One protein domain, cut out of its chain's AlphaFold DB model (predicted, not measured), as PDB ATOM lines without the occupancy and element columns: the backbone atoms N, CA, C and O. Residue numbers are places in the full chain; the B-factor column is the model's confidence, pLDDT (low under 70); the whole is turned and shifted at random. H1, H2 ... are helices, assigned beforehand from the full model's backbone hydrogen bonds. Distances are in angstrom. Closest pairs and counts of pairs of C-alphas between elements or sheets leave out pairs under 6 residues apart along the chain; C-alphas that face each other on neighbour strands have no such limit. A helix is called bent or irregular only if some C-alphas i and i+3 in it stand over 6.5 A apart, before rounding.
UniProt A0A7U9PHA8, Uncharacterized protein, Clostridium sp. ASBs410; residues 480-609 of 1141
ATOM      1  N   GLN A 480     -16.327 -21.787 -31.355       49.38
ATOM      2  CA  GLN A 480     -16.847 -21.140 -32.557       49.38
ATOM      3  C   GLN A 480     -16.623 -19.623 -32.499       49.38
ATOM      4  O   GLN A 480     -16.139 -19.030 -33.468       49.38
ATOM      5  N   GLU A 481     -16.906 -19.001 -31.354       61.94
ATOM      6  CA  GLU A 481     -16.663 -17.573 -31.134       61.94
ATOM      7  C   GLU A 481     -15.169 -17.252 -31.133       61.94
ATOM      8  O   GLU A 481     -14.766 -16.293 -31.784       61.94
ATOM      9  N   VAL A 482     -14.320 -18.091 -30.520       61.66
ATOM     10  CA  VAL A 482     -12.852 -17.933 -30.597       61.66
ATOM     11  C   VAL A 482     -12.366 -17.958 -32.048       61.66
ATOM     12  O   VAL A 482     -11.574 -17.104 -32.454       61.66
ATOM     13  N   ILE A 483     -12.864 -18.901 -32.858       56.41
ATOM     14  CA  ILE A 483     -12.500 -19.002 -34.276       56.41
ATOM     15  C   ILE A 483     -12.951 -17.756 -35.044       56.41
ATOM     16  O   ILE A 483     -12.164 -17.187 -35.800       56.41
ATOM     17  N   SER A 484     -14.202 -17.330 -34.864       61.62
ATOM     18  CA  SER A 484     -14.762 -16.150 -35.533       61.62
ATOM     19  C   SER A 484     -13.995 -14.876 -35.165       61.62
ATOM     20  O   SER A 484     -13.526 -14.147 -36.045       61.62
ATOM     21  N   ASN A 485     -13.780 -14.663 -33.865       75.75
ATOM     22  CA  ASN A 485     -13.125 -13.483 -33.318       75.75
ATOM     23  C   ASN A 485     -11.683 -13.372 -33.809       75.75
ATOM     24  O   ASN A 485     -11.294 -12.325 -34.324       75.75
ATOM     25  N   ILE A 486     -10.897 -14.450 -33.744       72.81
ATOM     26  CA  ILE A 486      -9.505 -14.407 -34.207       72.81
ATOM     27  C   ILE A 486      -9.440 -14.299 -35.737       72.81
ATOM     28  O   ILE A 486      -8.650 -13.509 -36.253       72.81
ATOM     29  N   ASN A 487     -10.301 -14.997 -36.492       67.69
ATOM     30  CA  ASN A 487     -10.324 -14.894 -37.959       67.69
ATOM     31  C   ASN A 487     -10.652 -13.482 -38.464       67.69
ATOM     32  O   ASN A 487     -10.158 -13.093 -39.528       67.69
ATOM     33  N   SER A 488     -11.427 -12.702 -37.708       71.81
ATOM     34  CA  SER A 488     -11.719 -11.301 -38.040       71.81
ATOM     35  C   SER A 488     -10.453 -10.430 -38.151       71.81
ATOM     36  O   SER A 488     -10.444  -9.438 -38.879       71.81
ATOM     37  N   LEU A 489      -9.345 -10.845 -37.524       79.75
ATOM     38  CA  LEU A 489      -8.051 -10.157 -37.570       79.75
ATOM     39  C   LEU A 489      -7.233 -10.473 -38.839       79.75
ATOM     40  O   LEU A 489      -6.169  -9.898 -39.069       79.75
ATOM     41  N   SER A 490      -7.677 -11.396 -39.687       73.69
ATOM     42  CA  SER A 490      -6.874 -11.864 -40.828       73.69
ATOM     43  C   SER A 490      -6.455 -10.741 -41.794       73.69
ATOM     44  O   SER A 490      -5.295 -10.690 -42.204       73.69
ATOM     45  N   GLU A 491      -7.348  -9.794 -42.106       76.81
ATOM     46  CA  GLU A 491      -7.050  -8.682 -43.026       76.81
ATOM     47  C   GLU A 491      -6.016  -7.691 -42.468       76.81
ATOM     48  O   GLU A 491      -5.170  -7.167 -43.206       76.81
ATOM     49  N   GLY A 492      -6.060  -7.432 -41.157       78.75
ATOM     50  CA  GLY A 492      -5.098  -6.550 -40.502       78.75
ATOM     51  C   GLY A 492      -3.708  -7.183 -40.456       78.75
ATOM     52  O   GLY A 492      -2.731  -6.530 -40.823       78.75
ATOM     53  N   PHE A 493      -3.616  -8.480 -40.140       82.12
ATOM     54  CA  PHE A 493      -2.346  -9.210 -40.205       82.12
ATOM     55  C   PHE A 493      -1.792  -9.314 -41.627       82.12
ATOM     56  O   PHE A 493      -0.582  -9.189 -41.806       82.12
ATOM     57  N   GLU A 494      -2.639  -9.472 -42.649       80.94
ATOM     58  CA  GLU A 494      -2.197  -9.445 -44.050       80.94
ATOM     59  C   GLU A 494      -1.547  -8.096 -44.408       80.94
ATOM     60  O   GLU A 494      -0.507  -8.047 -45.074       80.94
ATOM     61  N   SER A 495      -2.148  -6.996 -43.948       81.94
ATOM     62  CA  SER A 495      -1.664  -5.635 -44.199       81.94
ATOM     63  C   SER A 495      -0.336  -5.369 -43.481       81.94
ATOM     64  O   SER A 495       0.619  -4.891 -44.097       81.94
ATOM     65  N   ILE A 496      -0.226  -5.772 -42.212       84.69
ATOM     66  CA  ILE A 496       1.011  -5.661 -41.428       84.69
ATOM     67  C   ILE A 496       2.132  -6.530 -42.028       84.69
ATOM     68  O   ILE A 496       3.274  -6.076 -42.128       84.69
ATOM     69  N   ASP A 497       1.830  -7.748 -42.486       83.25
ATOM     70  CA  ASP A 497       2.822  -8.665 -43.062       83.25
ATOM     71  C   ASP A 497       3.411  -8.124 -44.380       83.25
ATOM     72  O   ASP A 497       4.606  -8.284 -44.646       83.25
ATOM     73  N   LYS A 498       2.616  -7.403 -45.190       86.50
ATOM     74  CA  LYS A 498       3.111  -6.690 -46.386       86.50
ATOM     75  C   LYS A 498       4.122  -5.606 -46.015       86.50
ATOM     76  O   LYS A 498       5.191  -5.540 -46.629       86.50
ATOM     77  N   ILE A 499       3.823  -4.801 -44.995       87.81
ATOM     78  CA  ILE A 499       4.729  -3.749 -44.511       87.81
ATOM     79  C   ILE A 499       6.008  -4.391 -43.954       87.81
ATOM     80  O   ILE A 499       7.104  -4.027 -44.375       87.81
ATOM     81  N   MET A 500       5.894  -5.417 -43.104       87.19
ATOM     82  CA  MET A 500       7.028  -6.147 -42.517       87.19
ATOM     83  C   MET A 500       7.945  -6.777 -43.583       87.19
ATOM     84  O   MET A 500       9.175  -6.721 -43.472       87.19
ATOM     85  N   LYS A 501       7.368  -7.342 -44.655       86.25
ATOM     86  CA  LYS A 501       8.117  -7.845 -45.822       86.25
ATOM     87  C   LYS A 501       8.864  -6.726 -46.539       86.25
ATOM     88  O   LYS A 501      10.039  -6.899 -46.855       86.25
ATOM     89  N   SER A 502       8.210  -5.588 -46.757       85.38
ATOM     90  CA  SER A 502       8.813  -4.413 -47.391       85.38
ATOM     91  C   SER A 502       9.961  -3.839 -46.554       85.38
ATOM     92  O   SER A 502      11.001  -3.479 -47.107       85.38
ATOM     93  N   VAL A 503       9.841  -3.843 -45.220       85.25
ATOM     94  CA  VAL A 503      10.933  -3.478 -44.299       85.25
ATOM     95  C   VAL A 503      12.092  -4.478 -44.388       85.25
ATOM     96  O   VAL A 503      13.253  -4.086 -44.502       85.25
ATOM     97  N   SER A 504      11.786  -5.778 -44.386       81.50
ATOM     98  CA  SER A 504      12.781  -6.863 -44.336       81.50
ATOM     99  C   SER A 504      13.498  -7.138 -45.664       81.50
ATOM    100  O   SER A 504      14.549  -7.791 -45.674       81.50
ATOM    101  N   ASP A 505      12.949  -6.688 -46.795       81.94
ATOM    102  CA  ASP A 505      13.523  -6.924 -48.119       81.94
ATOM    103  C   ASP A 505      14.813  -6.115 -48.308       81.94
ATOM    104  O   ASP A 505      14.797  -4.896 -48.447       81.94
ATOM    105  N   LYS A 506      15.962  -6.788 -48.349       79.94
ATOM    106  CA  LYS A 506      17.260  -6.117 -48.526       79.94
ATOM    107  C   LYS A 506      17.536  -5.680 -49.966       79.94
ATOM    108  O   LYS A 506      18.492  -4.944 -50.190       79.94
ATOM    109  N   ASN A 507      16.751  -6.158 -50.929       82.94
ATOM    110  CA  ASN A 507      17.042  -6.024 -52.354       82.94
ATOM    111  C   ASN A 507      16.214  -4.933 -53.044       82.94
ATOM    112  O   ASN A 507      16.624  -4.458 -54.101       82.94
ATOM    113  N   ASN A 508      15.087  -4.526 -52.458       82.12
ATOM    114  CA  ASN A 508      14.187  -3.515 -53.018       82.12
ATOM    115  C   ASN A 508      14.039  -2.311 -52.074       82.12
ATOM    116  O   ASN A 508      14.169  -2.491 -50.864       82.12
ATOM    117  N   PRO A 509      13.757  -1.090 -52.568       82.50
ATOM    118  CA  PRO A 509      13.344   0.032 -51.721       82.50
ATOM    119  C   PRO A 509      12.098  -0.305 -50.894       82.50
ATOM    120  O   PRO A 509      11.340  -1.202 -51.251       82.50
ATOM    121  N   PHE A 510      11.895   0.399 -49.780       90.31
ATOM    122  CA  PHE A 510      10.647   0.282 -49.027       90.31
ATOM    123  C   PHE A 510       9.494   0.904 -49.825       90.31
ATOM    124  O   PHE A 510       9.652   1.968 -50.426       90.31
ATOM    125  N   ASP A 511       8.352   0.230 -49.816       89.94
ATOM    126  CA  ASP A 511       7.128   0.666 -50.482       89.94
ATOM    127  C   ASP A 511       6.255   1.482 -49.522       89.94
ATOM    128  O   ASP A 511       5.501   0.936 -48.717       89.94
ATOM    129  N   TYR A 512       6.371   2.807 -49.613       87.44
ATOM    130  CA  TYR A 512       5.620   3.736 -48.770       87.44
ATOM    131  C   TYR A 512       4.114   3.731 -49.044       87.44
ATOM    132  O   TYR A 512       3.363   4.154 -48.170       87.44
ATOM    133  N   ALA A 513       3.655   3.228 -50.198       88.19
ATOM    134  CA  ALA A 513       2.223   3.125 -50.478       88.19
ATOM    135  C   ALA A 513       1.520   2.158 -49.510       88.19
ATOM    136  O   ALA A 513       0.331   2.306 -49.257       88.19
ATOM    137  N   LEU A 514       2.261   1.217 -48.914       88.81
ATOM    138  CA  LEU A 514       1.731   0.285 -47.918       88.81
ATOM    139  C   LEU A 514       1.352   0.964 -46.590       88.81
ATOM    140  O   LEU A 514       0.564   0.399 -45.839       88.81
ATOM    141  N   LEU A 515       1.904   2.148 -46.288       86.88
ATOM    142  CA  LEU A 515       1.584   2.907 -45.070       86.88
ATOM    143  C   LEU A 515       0.299   3.744 -45.200       86.88
ATOM    144  O   LEU A 515      -0.255   4.153 -44.185       86.88
ATOM    145  N   ASP A 516      -0.166   3.977 -46.430       81.81
ATOM    146  CA  ASP A 516      -1.406   4.699 -46.772       81.81
ATOM    147  C   ASP A 516      -2.394   3.775 -47.517       81.81
ATOM    148  O   ASP A 516      -3.256   4.210 -48.281       81.81
ATOM    149  N   ASP A 517      -2.239   2.455 -47.350       87.69
ATOM    150  CA  ASP A 517      -3.159   1.483 -47.933       87.69
ATOM    151  C   ASP A 517      -4.531   1.591 -47.257       87.69
ATOM    152  O   ASP A 517      -4.647   1.566 -46.030       87.69
ATOM    153  N   GLY A 518      -5.593   1.657 -48.061       79.75
ATOM    154  CA  GLY A 518      -6.946   1.886 -47.557       79.75
ATOM    155  C   GLY A 518      -7.433   0.843 -46.545       79.75
ATOM    156  O   GLY A 518      -8.219   1.193 -45.663       79.75
ATOM    157  N   LYS A 519      -6.974  -0.419 -46.619       82.50
ATOM    158  CA  LYS A 519      -7.305  -1.433 -45.604       82.50
ATOM    159  C   LYS A 519      -6.516  -1.195 -44.322       82.50
ATOM    160  O   LYS A 519      -7.105  -1.214 -43.244       82.50
ATOM    161  N   PHE A 520      -5.216  -0.920 -44.440       88.50
ATOM    162  CA  PHE A 520      -4.358  -0.612 -43.296       88.50
ATOM    163  C   PHE A 520      -4.875   0.614 -42.523       88.50
ATOM    164  O   PHE A 520      -5.167   0.525 -41.332       88.50
ATOM    165  N   THR A 521      -5.112   1.739 -43.199       86.00
ATOM    166  CA  THR A 521      -5.615   2.960 -42.555       86.00
ATOM    167  C   THR A 521      -6.980   2.746 -41.900       86.00
ATOM    168  O   THR A 521      -7.191   3.188 -40.771       86.00
ATOM    169  N   LYS A 522      -7.904   2.032 -42.555       86.94
ATOM    170  CA  LYS A 522      -9.244   1.770 -42.004       86.94
ATOM    171  C   LYS A 522      -9.202   0.950 -40.712       86.94
ATOM    172  O   LYS A 522      -9.999   1.215 -39.820       86.94
ATOM    173  N   ILE A 523      -8.313  -0.039 -40.625       85.50
ATOM    174  CA  ILE A 523      -8.233  -0.948 -39.473       85.50
ATOM    175  C   ILE A 523      -7.523  -0.281 -38.287       85.50
ATOM    176  O   ILE A 523      -7.958  -0.445 -37.152       85.50
ATOM    177  N   PHE A 524      -6.446   0.474 -38.534       90.19
ATOM    178  CA  PHE A 524      -5.544   0.914 -37.462       90.19
ATOM    179  C   PHE A 524      -5.713   2.388 -37.039       90.19
ATOM    180  O   PHE A 524      -5.342   2.727 -35.918       90.19
ATOM    181  N   SER A 525      -6.285   3.274 -37.868       83.50
ATOM    182  CA  SER A 525      -6.330   4.729 -37.578       83.50
ATOM    183  C   SER A 525      -7.178   5.138 -36.368       83.50
ATOM    184  O   SER A 525      -6.977   6.226 -35.831       83.50
ATOM    185  N   THR A 526      -8.100   4.284 -35.917       78.31
ATOM    186  CA  THR A 526      -8.993   4.545 -34.774       78.31
ATOM    187  C   THR A 526      -8.542   3.861 -33.482       78.31
ATOM    188  O   THR A 526      -9.325   3.770 -32.541       78.31
ATOM    189  N   LEU A 527      -7.319   3.320 -33.432       79.00
ATOM    190  CA  LEU A 527      -6.815   2.629 -32.246       79.00
ATOM    191  C   LEU A 527      -6.469   3.609 -31.119       79.00
ATOM    192  O   LEU A 527      -5.644   4.505 -31.309       79.00
ATOM    193  N   ASN A 528      -7.061   3.369 -29.943       67.25
ATOM    194  CA  ASN A 528      -7.079   4.236 -28.755       67.25
ATOM    195  C   ASN A 528      -7.804   5.579 -28.983       67.25
ATOM    196  O   ASN A 528      -7.967   6.022 -30.121       67.25
ATOM    197  N   ASP A 529      -8.222   6.240 -27.895       56.50
ATOM    198  CA  ASP A 529      -8.850   7.572 -27.907       56.50
ATOM    199  C   ASP A 529      -7.895   8.624 -28.513       56.50
ATOM    200  O   ASP A 529      -7.167   9.314 -27.803       56.50
ATOM    201  N   GLY A 530      -7.866   8.728 -29.848       61.16
ATOM    202  CA  GLY A 530      -7.051   9.692 -30.597       61.16
ATOM    203  C   GLY A 530      -6.088   9.128 -31.654       61.16
ATOM    204  O   GLY A 530      -5.436   9.930 -32.321       61.16
ATOM    205  N   GLY A 531      -5.987   7.806 -31.865       73.94
ATOM    206  CA  GLY A 531      -5.184   7.236 -32.969       73.94
ATOM    207  C   GLY A 531      -3.656   7.282 -32.773       73.94
ATOM    208  O   GLY A 531      -2.889   7.256 -33.745       73.94
ATOM    209  N   GLU A 532      -3.182   7.380 -31.529       80.94
ATOM    210  CA  GLU A 532      -1.760   7.591 -31.206       80.94
ATOM    211  C   GLU A 532      -0.857   6.424 -31.640       80.94
ATOM    212  O   GLU A 532       0.196   6.654 -32.233       80.94
ATOM    213  N   ALA A 533      -1.274   5.171 -31.418       81.62
ATOM    214  CA  ALA A 533      -0.477   3.986 -31.766       81.62
ATOM    215  C   ALA A 533      -0.230   3.875 -33.282       81.62
ATOM    216  O   ALA A 533       0.876   3.554 -33.724       81.62
ATOM    217  N   TYR A 534      -1.243   4.206 -34.086       87.56
ATOM    218  CA  TYR A 534      -1.122   4.294 -35.539       87.56
ATOM    219  C   TYR A 534      -0.157   5.405 -35.955       87.56
ATOM    220  O   TYR A 534       0.753   5.170 -36.748       87.56
ATOM    221  N   THR A 535      -0.301   6.599 -35.377       88.25
ATOM    222  CA  THR A 535       0.568   7.745 -35.680       88.25
ATOM    223  C   THR A 535       2.033   7.433 -35.351       88.25
ATOM    224  O   THR A 535       2.910   7.600 -36.201       88.25
ATOM    225  N   ASN A 536       2.293   6.864 -34.171       87.50
ATOM    226  CA  ASN A 536       3.624   6.434 -33.737       87.50
ATOM    227  C   ASN A 536       4.223   5.365 -34.661       87.50
ATOM    228  O   ASN A 536       5.423   5.397 -34.956       87.50
ATOM    229  N   PHE A 537       3.405   4.420 -35.135       93.62
ATOM    230  CA  PHE A 537       3.839   3.406 -36.090       93.62
ATOM    231  C   PHE A 537       4.276   4.030 -37.418       93.62
ATOM    232  O   PHE A 537       5.377   3.745 -37.899       93.62
ATOM    233  N   ILE A 538       3.451   4.918 -37.983       92.12
ATOM    234  CA  ILE A 538       3.753   5.620 -39.236       92.12
ATOM    235  C   ILE A 538       5.059   6.413 -39.105       92.12
ATOM    236  O   ILE A 538       5.926   6.302 -39.974       92.12
ATOM    237  N   GLU A 539       5.257   7.164 -38.020       90.25
ATOM    238  CA  GLU A 539       6.482   7.943 -37.787       90.25
ATOM    239  C   GLU A 539       7.735   7.061 -37.661       90.25
ATOM    240  O   GLU A 539       8.751   7.296 -38.330       90.25
ATOM    241  N   LYS A 540       7.682   6.006 -36.838       89.75
ATOM    242  CA  LYS A 540       8.825   5.102 -36.627       89.75
ATOM    243  C   LYS A 540       9.185   4.336 -37.902       89.75
ATOM    244  O   LYS A 540      10.357   4.291 -38.274       89.75
ATOM    245  N   VAL A 541       8.200   3.774 -38.606       89.81
ATOM    246  CA  VAL A 541       8.462   3.006 -39.833       89.81
ATOM    247  C   VAL A 541       8.896   3.922 -40.976       89.81
ATOM    248  O   VAL A 541       9.843   3.586 -41.672       89.81
ATOM    249  N   SER A 542       8.303   5.107 -41.151       87.38
ATOM    250  CA  SER A 542       8.715   6.034 -42.223       87.38
ATOM    251  C   SER A 542      10.102   6.654 -42.008       87.38
ATOM    252  O   SER A 542      10.806   6.921 -42.983       87.38
ATOM    253  N   SER A 543      10.523   6.854 -40.753       88.31
ATOM    254  CA  SER A 543      11.853   7.385 -40.419       88.31
ATOM    255  C   SER A 543      12.977   6.357 -40.576       88.31
ATOM    256  O   SER A 543      14.103   6.728 -40.908       88.31
ATOM    257  N   SER A 544      12.685   5.069 -40.362       85.19
ATOM    258  CA  SER A 544      13.668   3.972 -40.423       85.19
ATOM    259  C   SER A 544      13.153   2.734 -41.186       85.19
ATOM    260  O   SER A 544      13.266   1.611 -40.699       85.19
ATOM    261  N   PRO A 545      12.656   2.881 -42.429       84.12
ATOM    262  CA  PRO A 545      11.822   1.887 -43.126       84.12
ATOM    263  C   PRO A 545      12.535   0.602 -43.557       84.12
ATOM    264  O   PRO A 545      11.921  -0.286 -44.138       84.12
ATOM    265  N   LYS A 546      13.846   0.498 -43.331       86.81
ATOM    266  CA  LYS A 546      14.668  -0.678 -43.656       86.81
ATOM    267  C   LYS A 546      15.392  -1.269 -42.454       86.81
ATOM    268  O   LYS A 546      16.136  -2.239 -42.606       86.81
ATOM    269  N   ASP A 547      15.203  -0.687 -41.277       83.44
ATOM    270  CA  ASP A 547      15.818  -1.172 -40.054       83.44
ATOM    271  C   ASP A 547      14.797  -1.982 -39.260       83.44
ATOM    272  O   ASP A 547      14.089  -1.457 -38.406       83.44
ATOM    273  N   LEU A 548      14.750  -3.284 -39.552       78.62
ATOM    274  CA  LEU A 548      13.845  -4.222 -38.893       78.62
ATOM    275  C   LEU A 548      13.947  -4.149 -37.363       78.62
ATOM    276  O   LEU A 548      12.932  -4.240 -36.683       78.62
ATOM    277  N   ASN A 549      15.154  -3.955 -36.819       78.56
ATOM    278  CA  ASN A 549      15.357  -3.890 -35.375       78.56
ATOM    279  C   ASN A 549      14.830  -2.569 -34.798       78.56
ATOM    280  O   ASN A 549      14.230  -2.579 -33.727       78.56
ATOM    281  N   ALA A 550      15.031  -1.449 -35.501       77.62
ATOM    282  CA  ALA A 550      14.507  -0.149 -35.080       77.62
ATOM    283  C   ALA A 550      12.978  -0.044 -35.232       77.62
ATOM    284  O   ALA A 550      12.348   0.696 -34.481       77.62
ATOM    285  N   THR A 551      12.373  -0.796 -36.161       85.94
ATOM    286  CA  THR A 551      10.918  -0.795 -36.390       85.94
ATOM    287  C   THR A 551      10.157  -1.852 -35.596       85.94
ATOM    288  O   THR A 551       8.949  -1.721 -35.450       85.94
ATOM    289  N   GLN A 552      10.819  -2.898 -35.086       85.56
ATOM    290  CA  GLN A 552      10.166  -4.028 -34.407       85.56
ATOM    291  C   GLN A 552       9.270  -3.581 -33.246       85.56
ATOM    292  O   GLN A 552       8.141  -4.042 -33.130       85.56
ATOM    293  N   SER A 553       9.735  -2.620 -32.443       84.94
ATOM    294  CA  SER A 553       8.947  -2.075 -31.334       84.94
ATOM    295  C   SER A 553       7.670  -1.380 -31.800       84.94
ATOM    296  O   SER A 553       6.671  -1.435 -31.097       84.94
ATOM    297  N   ALA A 554       7.672  -0.770 -32.989       87.94
ATOM    298  CA  ALA A 554       6.477  -0.176 -33.575       87.94
ATOM    299  C   ALA A 554       5.463  -1.256 -33.990       87.94
ATOM    300  O   ALA A 554       4.272  -1.097 -33.744       87.94
ATOM    301  N   PHE A 555       5.927  -2.362 -34.586       91.56
ATOM    302  CA  PHE A 555       5.065  -3.500 -34.933       91.56
ATOM    303  C   PHE A 555       4.445  -4.144 -33.692       91.56
ATOM    304  O   PHE A 555       3.236  -4.359 -33.659       91.56
ATOM    305  N   ASP A 556       5.261  -4.410 -32.675       89.25
ATOM    306  CA  ASP A 556       4.817  -5.012 -31.418       89.25
ATOM    307  C   ASP A 556       3.795  -4.106 -30.702       89.25
ATOM    308  O   ASP A 556       2.733  -4.572 -30.293       89.25
ATOM    309  N   GLU A 557       4.056  -2.795 -30.625       88.31
ATOM    310  CA  GLU A 557       3.170  -1.790 -30.010       88.31
ATOM    311  C   GLU A 557       1.820  -1.670 -30.739       88.31
ATOM    312  O   GLU A 557       0.765  -1.654 -30.096       88.31
ATOM    313  N   LEU A 558       1.832  -1.647 -32.077       90.94
ATOM    314  CA  LEU A 558       0.615  -1.561 -32.886       90.94
ATOM    315  C   LEU A 558      -0.248  -2.824 -32.743       90.94
ATOM    316  O   LEU A 558      -1.458  -2.719 -32.546       90.94
ATOM    317  N   VAL A 559       0.362  -4.013 -32.817       90.00
ATOM    318  CA  VAL A 559      -0.362  -5.292 -32.708       90.00
ATOM    319  C   VAL A 559      -0.880  -5.518 -31.288       90.00
ATOM    320  O   VAL A 559      -2.016  -5.959 -31.139       90.00
ATOM    321  N   THR A 560      -0.101  -5.175 -30.257       87.69
ATOM    322  CA  THR A 560      -0.546  -5.246 -28.851       87.69
ATOM    323  C   THR A 560      -1.796  -4.400 -28.645       87.69
ATOM    324  O   THR A 560      -2.828  -4.907 -28.217       87.69
ATOM    325  N   THR A 561      -1.726  -3.129 -29.048       85.88
ATOM    326  CA  THR A 561      -2.841  -2.184 -28.924       85.88
ATOM    327  C   THR A 561      -4.080  -2.664 -29.677       85.88
ATOM    328  O   THR A 561      -5.201  -2.544 -29.190       85.88
ATOM    329  N   TRP A 562      -3.888  -3.223 -30.872       87.50
ATOM    330  CA  TRP A 562      -4.992  -3.698 -31.693       87.50
ATOM    331  C   TRP A 562      -5.684  -4.932 -31.112       87.50
ATOM    332  O   TRP A 562      -6.910  -4.953 -31.035       87.50
ATOM    333  N   ILE A 563      -4.918  -5.936 -30.674       84.75
ATOM    334  CA  ILE A 563      -5.478  -7.145 -30.057       84.75
ATOM    335  C   ILE A 563      -6.233  -6.778 -28.778       84.75
ATOM    336  O   ILE A 563      -7.367  -7.223 -28.600       84.75
ATOM    337  N   ASP A 564      -5.671  -5.901 -27.949       80.94
ATOM    338  CA  ASP A 564      -6.301  -5.472 -26.698       80.94
ATOM    339  C   ASP A 564      -7.574  -4.652 -26.938       80.94
ATOM    340  O   ASP A 564      -8.602  -4.911 -26.314       80.94
ATOM    341  N   GLY A 565      -7.544  -3.723 -27.897       76.38
ATOM    342  CA  GLY A 565      -8.713  -2.924 -28.270       76.38
ATOM    343  C   GLY A 565      -9.819  -3.722 -28.971       76.38
ATOM    344  O   GLY A 565     -10.980  -3.327 -28.924       76.38
ATOM    345  N   SER A 566      -9.483  -4.848 -29.607       77.56
ATOM    346  CA  SER A 566     -10.453  -5.682 -30.331       77.56
ATOM    347  C   SER A 566     -11.321  -6.557 -29.422       77.56
ATOM    348  O   SER A 566     -12.396  -6.987 -29.833       77.56
ATOM    349  N   GLY A 567     -10.848  -6.864 -28.210       75.81
ATOM    350  CA  GLY A 567     -11.534  -7.764 -27.281       75.81
ATOM    351  C   GLY A 567     -11.656  -9.220 -27.750       75.81
ATOM    352  O   GLY A 567     -12.364  -9.999 -27.123       75.81
ATOM    353  N   VAL A 568     -10.965  -9.633 -28.818       78.56
ATOM    354  CA  VAL A 568     -11.103 -10.975 -29.430       78.56
ATOM    355  C   VAL A 568     -10.717 -12.152 -28.524       78.56
ATOM    356  O   VAL A 568     -11.076 -13.288 -28.824       78.56
ATOM    357  N   LEU A 569      -9.980 -11.889 -27.441       78.06
ATOM    358  CA  LEU A 569      -9.512 -12.877 -26.457       78.06
ATOM    359  C   LEU A 569     -10.219 -12.743 -25.097       78.06
ATOM    360  O   LEU A 569      -9.805 -13.355 -24.114       78.06
ATOM    361  N   ASN A 570     -11.260 -11.916 -25.023       77.50
ATOM    362  CA  ASN A 570     -12.036 -11.699 -23.810       77.50
ATOM    363  C   ASN A 570     -12.947 -12.903 -23.548       77.50
ATOM    364  O   ASN A 570     -13.756 -13.237 -24.404       77.50
ATOM    365  N   GLY A 571     -12.843 -13.535 -22.375       68.00
ATOM    366  CA  GLY A 571     -13.674 -14.698 -22.023       68.00
ATOM    367  C   GLY A 571     -13.100 -16.047 -22.458       68.00
ATOM    368  O   GLY A 571     -13.833 -17.028 -22.564       68.00
ATOM    369  N   LEU A 572     -11.792 -16.118 -22.723       67.00
ATOM    370  CA  LEU A 572     -11.114 -17.394 -22.952       67.00
ATOM    371  C   LEU A 572     -11.292 -18.347 -21.762       67.00
ATOM    372  O   LEU A 572     -11.243 -17.943 -20.601       67.00
ATOM    373  N   THR A 573     -11.448 -19.624 -22.081       59.66
ATOM    374  CA  THR A 573     -11.568 -20.736 -21.140       59.66
ATOM    375  C   THR A 573     -10.366 -21.663 -21.290       59.66
ATOM    376  O   THR A 573      -9.644 -21.620 -22.291       59.66
ATOM    377  N   GLU A 574     -10.143 -22.538 -20.311       46.44
ATOM    378  CA  GLU A 574      -9.096 -23.564 -20.417       46.44
ATOM    379  C   GLU A 574      -9.294 -24.441 -21.667       46.44
ATOM    380  O   GLU A 574      -8.330 -24.743 -22.373       46.44
ATOM    381  N   ASP A 575     -10.554 -24.735 -22.009       45.81
ATOM    382  CA  ASP A 575     -10.940 -25.590 -23.137       45.81
ATOM    383  C   ASP A 575     -10.668 -24.972 -24.517       45.81
ATOM    384  O   ASP A 575     -10.590 -25.692 -25.519       45.81
ATOM    385  N   ASN A 576     -10.544 -23.643 -24.602       60.31
ATOM    386  CA  ASN A 576     -10.357 -22.926 -25.865       60.31
ATOM    387  C   ASN A 576      -9.010 -22.171 -25.961       60.31
ATOM    388  O   ASN A 576      -8.615 -21.754 -27.053       60.31
ATOM    389  N   ALA A 577      -8.246 -22.062 -24.869       47.09
ATOM    390  CA  ALA A 577      -6.968 -21.350 -24.831       47.09
ATOM    391  C   ALA A 577      -5.912 -21.937 -25.788       47.09
ATOM    392  O   ALA A 577      -5.164 -21.203 -26.440       47.09
ATOM    393  N   ILE A 578      -5.867 -23.263 -25.941       45.56
ATOM    394  CA  ILE A 578      -4.936 -23.927 -26.872       45.56
ATOM    395  C   ILE A 578      -5.280 -23.580 -28.330       45.56
ATOM    396  O   ILE A 578      -4.385 -23.327 -29.146       45.56
ATOM    397  N   LEU A 579      -6.576 -23.516 -28.653       51.62
ATOM    398  CA  LEU A 579      -7.076 -23.119 -29.969       51.62
ATOM    399  C   LEU A 579      -6.701 -21.664 -30.273       51.62
ATOM    400  O   LEU A 579      -6.091 -21.396 -31.310       51.62
ATOM    401  N   ALA A 580      -6.961 -20.748 -29.335       60.12
ATOM    402  CA  ALA A 580      -6.595 -19.339 -29.463       60.12
ATOM    403  C   ALA A 580      -5.079 -19.142 -29.636       60.12
ATOM    404  O   ALA A 580      -4.641 -18.447 -30.554       60.12
ATOM    405  N   THR A 581      -4.271 -19.828 -28.820       53.00
ATOM    406  CA  THR A 581      -2.801 -19.803 -28.910       53.00
ATOM    407  C   THR A 581      -2.340 -20.215 -30.302       53.00
ATOM    408  O   THR A 581      -1.565 -19.509 -30.944       53.00
ATOM    409  N   THR A 582      -2.861 -21.334 -30.806       52.56
ATOM    410  CA  THR A 582      -2.479 -21.885 -32.109       52.56
ATOM    411  C   THR A 582      -2.850 -20.939 -33.254       52.56
ATOM    412  O   THR A 582      -2.049 -20.726 -34.169       52.56
ATOM    413  N   MET A 583      -4.040 -20.332 -33.213       63.03
ATOM    414  CA  MET A 583      -4.475 -19.374 -34.234       63.03
ATOM    415  C   MET A 583      -3.608 -18.104 -34.237       63.03
ATOM    416  O   MET A 583      -3.187 -17.658 -35.304       63.03
ATOM    417  N   LEU A 584      -3.253 -17.574 -33.065       70.69
ATOM    418  CA  LEU A 584      -2.385 -16.398 -32.937       70.69
ATOM    419  C   LEU A 584      -0.931 -16.681 -33.361       70.69
ATOM    420  O   LEU A 584      -0.327 -15.864 -34.062       70.69
ATOM    421  N   GLN A 585      -0.378 -17.855 -33.029       68.62
ATOM    422  CA  GLN A 585       0.939 -18.289 -33.533       68.62
ATOM    423  C   GLN A 585       0.964 -18.328 -35.061       68.62
ATOM    424  O   GLN A 585       1.913 -17.862 -35.696       68.62
ATOM    425  N   ASN A 586      -0.110 -18.845 -35.660       60.47
ATOM    426  CA  ASN A 586      -0.272 -18.902 -37.108       60.47
ATOM    427  C   ASN A 586      -0.352 -17.501 -37.741       60.47
ATOM    428  O   ASN A 586       0.147 -17.300 -38.846       60.47
ATOM    429  N   MET A 587      -0.878 -16.510 -37.024       66.31
ATOM    430  CA  MET A 587      -0.907 -15.114 -37.473       66.31
ATOM    431  C   MET A 587       0.436 -14.380 -37.325       66.31
ATOM    432  O   MET A 587       0.567 -13.256 -37.801       66.31
ATOM    433  N   GLY A 588       1.464 -15.021 -36.755       70.00
ATOM    434  CA  GLY A 588       2.822 -14.474 -36.652       70.00
ATOM    435  C   GLY A 588       3.199 -13.941 -35.271       70.00
ATOM    436  O   GLY A 588       4.245 -13.297 -35.129       70.00
ATOM    437  N   ILE A 589       2.377 -14.213 -34.255       79.94
ATOM    438  CA  ILE A 589       2.646 -13.838 -32.865       79.94
ATOM    439  C   ILE A 589       3.560 -14.891 -32.234       79.94
ATOM    440  O   ILE A 589       3.163 -16.030 -31.995       79.94
ATOM    441  N   ALA A 590       4.810 -14.516 -31.973       75.12
ATOM    442  CA  ALA A 590       5.837 -15.439 -31.499       75.12
ATOM    443  C   ALA A 590       5.648 -15.852 -30.033       75.12
ATOM    444  O   ALA A 590       5.975 -16.980 -29.678       75.12
ATOM    445  N   ASN A 591       5.102 -14.967 -29.197       69.50
ATOM    446  CA  ASN A 591       4.811 -15.224 -27.783       69.50
ATOM    447  C   ASN A 591       3.309 -15.431 -27.522       69.50
ATOM    448  O   ASN A 591       2.799 -15.060 -26.470       69.50
ATOM    449  N   ALA A 592       2.586 -16.027 -28.473       70.81
ATOM    450  CA  ALA A 592       1.133 -16.190 -28.379       70.81
ATOM    451  C   ALA A 592       0.695 -16.965 -27.131       70.81
ATOM    452  O   ALA A 592      -0.340 -16.652 -26.566       70.81
ATOM    453  N   GLU A 593       1.489 -17.938 -26.684       48.38
ATOM    454  CA  GLU A 593       1.227 -18.690 -25.453       48.38
ATOM    455  C   GLU A 593       1.249 -17.769 -24.226       48.38
ATOM    456  O   GLU A 593       0.344 -17.817 -23.406       48.38
ATOM    457  N   GLU A 594       2.212 -16.848 -24.146       58.00
ATOM    458  CA  GLU A 594       2.320 -15.863 -23.063       58.00
ATOM    459  C   GLU A 594       1.171 -14.841 -23.100       58.00
ATOM    460  O   GLU A 594       0.631 -14.455 -22.062       58.00
ATOM    461  N   VAL A 595       0.767 -14.427 -24.305       71.19
ATOM    462  CA  VAL A 595      -0.365 -13.516 -24.532       71.19
ATOM    463  C   VAL A 595      -1.685 -14.189 -24.148       71.19
ATOM    464  O   VAL A 595      -2.474 -13.612 -23.402       71.19
ATOM    465  N   VAL A 596      -1.920 -15.424 -24.598       66.75
ATOM    466  CA  VAL A 596      -3.132 -16.185 -24.269       66.75
ATOM    467  C   VAL A 596      -3.173 -16.558 -22.797       66.75
ATOM    468  O   VAL A 596      -4.212 -16.377 -22.180       66.75
ATOM    469  N   MET A 597      -2.068 -17.007 -22.200       51.69
ATOM    470  CA  MET A 597      -2.020 -17.306 -20.768       51.69
ATOM    471  C   MET A 597      -2.266 -16.064 -19.914       51.69
ATOM    472  O   MET A 597      -2.957 -16.161 -18.908       51.69
ATOM    473  N   SER A 598      -1.764 -14.890 -20.313       59.06
ATOM    474  CA  SER A 598      -2.081 -13.623 -19.640       59.06
ATOM    475  C   SER A 598      -3.586 -13.317 -19.683       59.06
ATOM    476  O   SER A 598      -4.175 -12.943 -18.670       59.06
ATOM    477  N   ARG A 599      -4.239 -13.528 -20.835       68.56
ATOM    478  CA  ARG A 599      -5.683 -13.281 -21.019       68.56
ATOM    479  C   ARG A 599      -6.560 -14.340 -20.342       68.56
ATOM    480  O   ARG A 599      -7.560 -13.986 -19.727       68.56
ATOM    481  N   LEU A 600      -6.155 -15.608 -20.387       59.50
ATOM    482  CA  LEU A 600      -6.790 -16.712 -19.669       59.50
ATOM    483  C   LEU A 600      -6.659 -16.526 -18.157       59.50
ATOM    484  O   LEU A 600      -7.644 -16.680 -17.452       59.50
ATOM    485  N   SER A 601      -5.480 -16.137 -17.666       53.03
ATOM    486  CA  SER A 601      -5.262 -15.843 -16.248       53.03
ATOM    487  C   SER A 601      -6.150 -14.694 -15.788       53.03
ATOM    488  O   SER A 601      -6.717 -14.790 -14.711       53.03
ATOM    489  N   ALA A 602      -6.328 -13.645 -16.599       58.62
ATOM    490  CA  ALA A 602      -7.274 -12.575 -16.288       58.62
ATOM    491  C   ALA A 602      -8.727 -13.094 -16.254       58.62
ATOM    492  O   ALA A 602      -9.469 -12.778 -15.330       58.62
ATOM    493  N   ALA A 603      -9.137 -13.932 -17.213       59.41
ATOM    494  CA  ALA A 603     -10.475 -14.537 -17.235       59.41
ATOM    495  C   ALA A 603     -10.722 -15.495 -16.049       59.41
ATOM    496  O   ALA A 603     -11.794 -15.483 -15.448       59.41
ATOM    497  N   GLN A 604      -9.719 -16.286 -15.664       53.41
ATOM    498  CA  GLN A 604      -9.748 -17.159 -14.491       53.41
ATOM    499  C   GLN A 604      -9.694 -16.373 -13.180       53.41
ATOM    500  O   GLN A 604     -10.303 -16.798 -12.209       53.41
ATOM    501  N   GLU A 605      -9.000 -15.236 -13.132       53.00
ATOM    502  CA  GLU A 605      -8.980 -14.321 -11.987       53.00
ATOM    503  C   GLU A 605     -10.369 -13.701 -11.762       53.00
ATOM    504  O   GLU A 605     -10.854 -13.679 -10.632       53.00
ATOM    505  N   HIS A 606     -11.059 -13.321 -12.844       54.12
ATOM    506  CA  HIS A 606     -12.480 -12.942 -12.822       54.12
ATOM    507  C   HIS A 606     -13.378 -14.094 -12.330       54.12
ATOM    508  O   HIS A 606     -14.233 -13.889 -11.470       54.12
ATOM    509  N   LEU A 607     -13.149 -15.326 -12.801       52.88
ATOM    510  CA  LEU A 607     -13.888 -16.519 -12.354       52.88
ATOM    511  C   LEU A 607     -13.585 -16.900 -10.890       52.88
ATOM    512  O   LEU A 607     -14.453 -17.391 -10.173       52.88
ATOM    513  N   ALA A 608     -12.357 -16.690 -10.419       48.06
ATOM    514  CA  ALA A 608     -11.946 -16.944  -9.042       48.06
ATOM    515  C   ALA A 608     -12.538 -15.904  -8.082       48.06
ATOM    516  O   ALA A 608     -12.981 -16.276  -6.997       48.06
ATOM    517  N   ALA A 609     -12.626 -14.636  -8.499       48.97
ATOM    518  CA  ALA A 609     -13.373 -13.606  -7.780       48.97
ATOM    519  C   ALA A 609     -14.866 -13.971  -7.664       48.97
ATOM    520  O   ALA A 609     -15.447 -13.817  -6.593       48.97
TER     521      ALA A 609
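What this domain is: This is residues 480 to 609 of the 1141 residues of an uncharacterized protein of Clostridium sp. ASBs410 (UniProt A0A7U9PHA8). Two groups of helices sit end to end along the long axis: a larger one of H2, H3, H4, H5 and H6, and a smaller one of H1, H7 and H8. In the larger group the long helix H6 forms a hairpin with H5 and runs back along H2, while the short H3 and H4 pack on H2, H4 crossing it; in the smaller group H7 and H8 form a second hairpin with H1 beside H7. No helix of one group touches a helix of the other. The printed part has 130 residues with eight named helices, H1 to H8 in chain order, and no named strand; the class is all helix. The whole is compact, with a radius of gyration of the C-alphas of 15.8 A, yet elongated in outline, spanning 51 by 31 by 24 A.

Where its parts are: H6, the longest helix, is residues 548 to 566, 25.8 A from C-alpha 548 at (13.845, -4.222, -38.893) to C-alpha 566. It is only just irregular, with C-alphas 550 and 553 7.0 A apart. Before it come H5, residues 532 to 543, 16.4 A; H4, residues 518 to 524; H3, residues 512 to 516; H2, residues 490 to 504, 20.6 A; and H1, residues 480 to 487, with C-alpha 480 at (-16.847, -21.140, -32.557). After it come H7, residues 574 to 586, 19.4 A and irregular, with C-alphas 575 and 578 7.3 A apart, and H8, residues 592 to 609, 25.3 A, ending at C-alpha 609 at (-13.373, -13.606, -7.780).

How they stand to each other: H6 touches H5 at a shallow tilt of 18 degrees, opposite ways, a helical hairpin; their closest C-alphas, Phe 537 and Ala 554, are 5.1 A apart. With residues 548 to 555 alone H6 touches H2, opposite ways at a shallow tilt of 9 degrees, closest at the C-alphas of Ser 504 and Leu 548, 6.1 A. H2 is the hub, touching three helices. Its residues 491 to 496 alone touch H4, about perpendicular at 78 degrees, closest at the C-alphas of Ser 495 and Phe 520, 5.8 A. Its residues 495 to 499 alone touch H3, closest at the C-alphas of Ile 499 and Leu 514, 6.1 A. H1 and H2 meet only through their link, and H6 and H7 are apart. H1 touches H7, the same way at a shallow tilt of 21 degrees, closest at the C-alphas of Val 482 and Ala 580, 6.5 A. H8, with residues 592 to 600 alone, touches H7 in a helical hairpin at a shallow tilt of 25 degrees, opposite ways, closest at the C-alphas of Thr 581 and Ala 592, 5.4 A. The helix packing is mostly aligned: of 5 pairs that touch and have a tilt, 4 are shallow. In H1, H2, H4, H5 and H8 every O i to N i+4 pair is within hydrogen-bond range; H6 has 13 of 15, H7 7 of 9, and H3 0 of 1 but 2 of 2 O i to N i+3 pairs.

The domain as a whole: The two C-alphas farthest apart, those of Asn 507 and Ala 609, are 54.5 A apart. The printed part has no cut and no long link. The mean pLDDT of the printed part is 74.9; 42 residues are under 70, among them residues 571 to 583 and 596 to 609.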